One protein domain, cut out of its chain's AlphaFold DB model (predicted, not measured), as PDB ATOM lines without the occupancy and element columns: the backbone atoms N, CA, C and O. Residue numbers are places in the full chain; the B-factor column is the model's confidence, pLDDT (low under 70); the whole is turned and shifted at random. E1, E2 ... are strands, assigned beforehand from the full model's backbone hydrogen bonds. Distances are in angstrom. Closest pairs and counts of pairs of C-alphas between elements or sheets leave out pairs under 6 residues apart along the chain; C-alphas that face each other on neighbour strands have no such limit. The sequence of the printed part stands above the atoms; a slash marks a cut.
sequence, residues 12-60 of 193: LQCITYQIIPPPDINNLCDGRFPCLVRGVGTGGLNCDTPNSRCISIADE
ATOM      1  N   LEU A  12     332.696 304.096 257.913       76.69
ATOM      2  CA  LEU A  12     332.045 304.520 259.147       76.69
ATOM      3  C   LEU A  12     332.872 305.640 259.788       76.69
ATOM      4  O   LEU A  12     334.051 305.451 260.092       76.69
ATOM      5  N   GLN A  13     332.263 306.808 259.983       79.62
ATOM      6  CA  GLN A  13     332.901 307.945 260.642       79.62
ATOM      7  C   GLN A  13     332.044 308.427 261.800       79.62
ATOM      8  O   GLN A  13     330.829 308.566 261.671       79.62
ATOM      9  N   CYS A  14     332.694 308.748 262.912       83.81
ATOM     10  CA  CYS A  14     332.049 309.450 264.006       83.81
ATOM     11  C   CYS A  14     331.950 310.938 263.648       83.81
ATOM     12  O   CYS A  14     332.961 311.596 263.376       83.81
ATOM     13  N   ILE A  15     330.714 311.432 263.618       87.19
ATOM     14  CA  ILE A  15     330.379 312.820 263.319       87.19
ATOM     15  C   ILE A  15     329.858 313.467 264.592       87.19
ATOM     16  O   ILE A  15     328.949 312.932 265.223       87.19
ATOM     17  N   THR A  16     330.404 314.626 264.938       88.88
ATOM     18  CA  THR A  16     329.857 315.474 265.996       88.88
ATOM     19  C   THR A  16     329.152 316.659 265.357       88.88
ATOM     20  O   THR A  16     329.742 317.337 264.518       88.88
ATOM     21  N   TYR A  17     327.915 316.914 265.772       90.19
ATOM     22  CA  TYR A  17     327.256 318.199 265.573       90.19
ATOM     23  C   TYR A  17     327.294 318.951 266.895       90.19
ATOM     24  O   TYR A  17     327.006 318.368 267.939       90.19
ATOM     25  N   GLN A  18     327.671 320.221 266.847       88.75
ATOM     26  CA  GLN A  18     327.700 321.091 268.014       88.75
ATOM     27  C   GLN A  18     327.200 322.468 267.600       88.75
ATOM     28  O   GLN A  18     327.395 322.890 266.460       88.75
ATOM     29  N   ILE A  19     326.543 323.152 268.526       88.62
ATOM     30  CA  ILE A  19     326.226 324.567 268.387       88.62
ATOM     31  C   ILE A  19     327.245 325.328 269.212       88.62
ATOM     32  O   ILE A  19     327.502 324.946 270.345       88.62
ATOM     33  N   ILE A  20     327.856 326.357 268.644       87.31
ATOM     34  CA  ILE A  20     328.809 327.214 269.349       87.31
ATOM     35  C   ILE A  20     328.127 328.564 269.582       87.31
ATOM     36  O   ILE A  20     327.733 329.198 268.597       87.31
ATOM     37  N   PRO A  21     327.941 329.014 270.836       83.25
ATOM     38  CA  PRO A  21     327.430 330.348 271.114       83.25
ATOM     39  C   PRO A  21     328.511 331.416 270.860       83.25
ATOM     40  O   PRO A  21     329.707 331.130 270.932       83.25
ATOM     41  N   PRO A  22     328.128 332.675 270.599       80.75
ATOM     42  CA  PRO A  22     329.085 333.772 270.600       80.75
ATOM     43  C   PRO A  22     329.605 334.041 272.033       80.75
ATOM     44  O   PRO A  22     328.813 333.995 272.974       80.75
ATOM     45  N   PRO A  23     330.892 334.398 272.222       80.56
ATOM     46  CA  PRO A  23     331.915 334.553 271.190       80.56
ATOM     47  C   PRO A  23     332.486 333.200 270.732       80.56
ATOM     48  O   PRO A  23     333.046 332.449 271.526       80.56
ATOM     49  N   ASP A  24     332.413 332.927 269.427       81.62
ATOM     50  CA  ASP A  24     333.043 331.746 268.826       81.62
ATOM     51  C   ASP A  24     334.564 331.968 268.731       81.62
ATOM     52  O   ASP A  24     335.067 332.685 267.863       81.62
ATOM     53  N   ILE A  25     335.295 331.355 269.669       81.81
ATOM     54  CA  ILE A  25     336.755 331.472 269.829       81.81
ATOM     55  C   ILE A  25     337.543 330.971 268.610       81.81
ATOM     56  O   ILE A  25     338.689 331.374 268.404       81.81
ATOM     57  N   ASN A  26     336.928 330.110 267.799       85.56
ATOM     58  CA  ASN A  26     337.531 329.525 266.609       85.56
ATOM     59  C   ASN A  26     337.188 330.297 265.332       85.56
ATOM     60  O   ASN A  26     337.749 329.991 264.279       85.56
ATOM     61  N   ASN A  27     336.312 331.303 265.425       86.94
ATOM     62  CA  ASN A  27     335.859 332.125 264.307       86.94
ATOM     63  C   ASN A  27     335.424 331.276 263.091       86.94
ATOM     64  O   ASN A  27     335.776 331.576 261.948       86.94
ATOM     65  N   LEU A  28     334.688 330.192 263.351       87.50
ATOM     66  CA  LEU A  28     334.122 329.289 262.348       87.50
ATOM     67  C   LEU A  28     332.902 329.912 261.647       87.50
ATOM     68  O   LEU A  28     332.689 329.635 260.465       87.50
ATOM     69  N   CYS A  29     332.145 330.763 262.350       83.62
ATOM     70  CA  CYS A  29     330.957 331.475 261.848       83.62
ATOM     71  C   CYS A  29     330.989 332.982 262.190       83.62
ATOM     72  O   CYS A  29     330.063 333.527 262.796       83.62
ATOM     73  N   ASP A  30     332.093 333.669 261.880       80.12
ATOM     74  CA  ASP A  30     332.291 335.117 262.106       80.12
ATOM     75  C   ASP A  30     332.201 335.610 263.572       80.12
ATOM     76  O   ASP A  30     332.262 336.818 263.826       80.12
ATOM     77  N   GLY A  31     332.043 334.722 264.561       77.38
ATOM     78  CA  GLY A  31     332.112 335.074 265.986       77.38
ATOM     79  C   GLY A  31     330.873 335.753 266.581       77.38
ATOM     80  O   GLY A  31     330.840 336.004 267.786       77.38
ATOM     81  N   ARG A  32     329.876 336.106 265.760       78.25
ATOM     82  CA  ARG A  32     328.797 337.047 266.136       78.25
ATOM     83  C   ARG A  32     327.450 336.397 266.415       78.25
ATOM     84  O   ARG A  32     326.614 337.005 267.083       78.25
ATOM     85  N   PHE A  33     327.241 335.192 265.906       81.06
ATOM     86  CA  PHE A  33     325.978 334.475 266.006       81.06
ATOM     87  C   PHE A  33     326.235 333.032 266.436       81.06
ATOM     88  O   PHE A  33     327.326 332.514 266.191       81.06
ATOM     89  N   PRO A  34     325.237 332.374 267.045       85.62
ATOM     90  CA  PRO A  34     325.266 330.935 267.246       85.62
ATOM     91  C   PRO A  34     325.547 330.200 265.934       85.62
ATOM     92  O   PRO A  34     325.051 330.602 264.882       85.62
ATOM     93  N   CYS A  35     326.366 329.159 265.996       88.25
ATOM     94  CA  CYS A  35     326.943 328.507 264.824       88.25
ATOM     95  C   CYS A  35     326.762 326.998 264.918       88.25
ATOM     96  O   CYS A  35     327.281 326.379 265.846       88.25
ATOM     97  N   LEU A  36     326.077 326.388 263.946       92.62
ATOM     98  CA  LEU A  36     326.065 324.935 263.817       92.62
ATOM     99  C   LEU A  36     327.336 324.489 263.103       92.62
ATOM    100  O   LEU A  36     327.580 324.838 261.943       92.62
ATOM    101  N   VAL A  37     328.104 323.643 263.778       93.19
ATOM    102  CA  VAL A  37     329.346 323.077 263.265       93.19
ATOM    103  C   VAL A  37     329.273 321.559 263.166       93.19
ATOM    104  O   VAL A  37     328.520 320.889 263.876       93.19
ATOM    105  N   ARG A  38     330.100 321.008 262.275       93.25
ATOM    106  CA  ARG A  38     330.306 319.572 262.090       93.25
ATOM    107  C   ARG A  38     331.767 319.219 262.303       93.25
ATOM    108  O   ARG A  38     332.631 319.722 261.593       93.25
ATOM    109  N   GLY A  39     332.035 318.285 263.204       91.75
ATOM    110  CA  GLY A  39     333.345 317.671 263.397       91.75
ATOM    111  C   GLY A  39     333.388 316.235 262.884       91.75
ATOM    112  O   GLY A  39     332.408 315.501 263.000       91.75
ATOM    113  N   VAL A  40     334.535 315.815 262.344       89.19
ATOM    114  CA  VAL A  40     334.812 314.403 262.017       89.19
ATOM    115  C   VAL A  40     335.980 313.912 262.860       89.19
ATOM    116  O   VAL A  40     337.101 314.414 262.741       89.19
ATOM    117  N   GLY A  41     335.745 312.924 263.721       82.94
ATOM    118  CA  GLY A  41     336.785 312.431 264.617       82.94
ATOM    119  C   GLY A  41     336.287 311.436 265.650       82.94
ATOM    120  O   GLY A  41     335.099 311.187 265.776       82.94
ATOM    121  N   THR A  42     337.210 310.845 266.397       74.25
ATOM    122  CA  THR A  42     336.908 309.831 267.409       74.25
ATOM    123  C   THR A  42     336.520 310.481 268.738       74.25
ATOM    124  O   THR A  42     337.281 311.299 269.246       74.25
ATOM    125  N   GLY A  43     335.392 310.065 269.324       66.69
ATOM    126  CA  GLY A  43     335.103 310.270 270.750       66.69
ATOM    127  C   GLY A  43     334.589 311.650 271.166       66.69
ATOM    128  O   GLY A  43     335.093 312.187 272.140       66.69
ATOM    129  N   GLY A  44     333.584 312.200 270.474       70.12
ATOM    130  CA  GLY A  44     332.907 313.428 270.918       70.12
ATOM    131  C   GLY A  44     333.821 314.650 270.850       70.12
ATOM    132  O   GLY A  44     334.325 315.123 271.863       70.12
ATOM    133  N   LEU A  45     334.060 315.143 269.632       86.00
ATOM    134  CA  LEU A  45     334.850 316.356 269.419       86.00
ATOM    135  C   LEU A  45     334.220 317.542 270.156       86.00
ATOM    136  O   LEU A  45     333.030 317.786 270.007       86.00
ATOM    137  N   ASN A  46     335.032 318.303 270.887       87.94
ATOM    138  CA  ASN A  46     334.629 319.614 271.383       87.94
ATOM    139  C   ASN A  46     335.041 320.678 270.356       87.94
ATOM    140  O   ASN A  46     336.236 320.902 270.123       87.94
ATOM    141  N   CYS A  47     334.060 321.307 269.723       88.12
ATOM    142  CA  CYS A  47     334.279 322.318 268.698       88.12
ATOM    143  C   CYS A  47     334.602 323.714 269.248       88.12
ATOM    144  O   CYS A  47     334.990 324.570 268.460       88.12
ATOM    145  N   ASP A  48     334.550 323.920 270.567       85.25
ATOM    146  CA  ASP A  48     334.974 325.164 271.236       85.25
ATOM    147  C   ASP A  48     336.485 325.194 271.514       85.25
ATOM    148  O   ASP A  48     337.023 326.164 272.041       85.25
ATOM    149  N   THR A  49     337.210 324.118 271.191       87.19
ATOM    150  CA  THR A  49     338.658 324.044 271.425       87.19
ATOM    151  C   THR A  49     339.451 324.572 270.224       87.19
ATOM    152  O   THR A  49     339.141 324.197 269.087       87.19
ATOM    153  N   PRO A  50     340.489 325.407 270.434       85.94
ATOM    154  CA  PRO A  50     341.387 325.832 269.365       85.94
ATOM    155  C   PRO A  50     341.955 324.658 268.571       85.94
ATOM    156  O   PRO A  50     342.454 323.690 269.146       85.94
ATOM    157  N   ASN A  51     341.926 324.774 267.243       83.06
ATOM    158  CA  ASN A  51     342.359 323.739 266.292       83.06
ATOM    159  C   ASN A  51     341.518 322.447 266.307       83.06
ATOM    160  O   ASN A  51     341.974 321.410 265.813       83.06
ATOM    161  N   SER A  52     340.293 322.483 266.842       87.88
ATOM    162  CA  SER A  52     339.347 321.381 266.659       87.88
ATOM    163  C   SER A  52     339.058 321.160 265.172       87.88
ATOM    164  O   SER A  52     339.041 322.091 264.369       87.88
ATOM    165  N   ARG A  53     338.800 319.909 264.781       88.56
ATOM    166  CA  ARG A  53     338.519 319.519 263.384       88.56
ATOM    167  C   ARG A  53     337.061 319.782 262.992       88.56
ATOM    168  O   ARG A  53     336.455 318.969 262.291       88.56
ATOM    169  N   CYS A  54     336.492 320.866 263.501       91.06
ATOM    170  CA  CYS A  54     335.124 321.263 263.225       91.06
ATOM    171  C   CYS A  54     335.095 322.297 262.102       91.06
ATOM    172  O   CYS A  54     335.963 323.159 262.009       91.06
ATOM    173  N   ILE A  55     334.093 322.179 261.240       92.31
ATOM    174  CA  ILE A  55     333.807 323.124 260.163       92.31
ATOM    175  C   ILE A  55     332.414 323.707 260.373       92.31
ATOM    176  O   ILE A  55     331.535 323.020 260.899       92.31
ATOM    177  N   SER A  56     332.199 324.950 259.952       92.38
ATOM    178  CA  SER A  56     330.870 325.555 259.961       92.38
ATOM    179  C   SER A  56     329.949 324.896 258.935       92.38
ATOM    180  O   SER A  56     330.367 324.506 257.842       92.38
ATOM    181  N   ILE A  57     328.685 324.734 259.322       93.31
ATOM    182  CA  ILE A  57     327.599 324.292 258.440       93.31
ATOM    183  C   ILE A  57     326.680 325.468 258.142       93.31
ATOM    184  O   ILE A  57     326.341 325.708 256.985       93.31
ATOM    185  N   ALA A  58     326.245 326.156 259.198       90.94
ATOM    186  CA  ALA A  58     325.285 327.240 259.117       90.94
ATOM    187  C   ALA A  58     325.427 328.183 260.315       90.94
ATOM    188  O   ALA A  58     325.525 327.738 261.461       90.94
ATOM    189  N   ASP A  59     325.369 329.477 260.026       89.12
ATOM    190  CA  ASP A  59     325.192 330.521 261.029       89.12
ATOM    191  C   ASP A  59     323.748 330.502 261.552       89.12
ATOM    192  O   ASP A  59     322.843 329.949 260.924       89.12
ATOM    193  N   GLU A  60     323.522 331.175 262.680       88.81
ATOM    194  CA  GLU A  60     322.196 331.487 263.228       88.81
ATOM    195  C   GLU A  60     321.373 330.266 263.661       88.81
ATOM    196  O   GLU A  60     320.163 330.366 263.869       88.81
TER     197      GLU A  60
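Overview. This is residues 12 to 60 of the 193 residues of an uncharacterized protein of Nitrospira sp. SG-bin1 (UniProt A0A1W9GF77). With little regular structure, this is a small twisted three-stranded sheet with two long loops: residues 21 to 34 bulge at one end, and residues 41 to 53 fold back over one face. The printed part has 49 residues, 18 of them in E1, E2 and E3, an all-strand antiparallel meander, each strand the neighbour of the one before. It is compact, radius of gyration of the C-alphas 10.1 A, yet elongated, spanning 33 by 19 by 11 A.

Along the chain. Find C-alpha 15 at (330.379, 312.820, 263.319), where E1, residues 15 to 20, begins and runs 15.7 A. E2, residues 35 to 40, covers 16.4 A. E3, residues 54 to 59, covers 13.8 A and ends at (325.192, 330.521, 261.029).

Arrangement. Inner strand E2 forms hairpins with edge strands E1, at 155 degrees, and E3, at 152 degrees. Look for N 18 and O 37, 3.2 A, then N 36 and O 58, 2.9 A, within hydrogen-bond range. The sheet is only just strongly twisted, its C-alphas up to 4.2 A off the best plane.

Size, cuts and confidence. The farthest C-alphas, Leu 12 and Arg 32, are 33.4 A apart. Both links are long, and the printed part has no cut. Mean pLDDT of the printed part is 85.4; residue 43 is under 70.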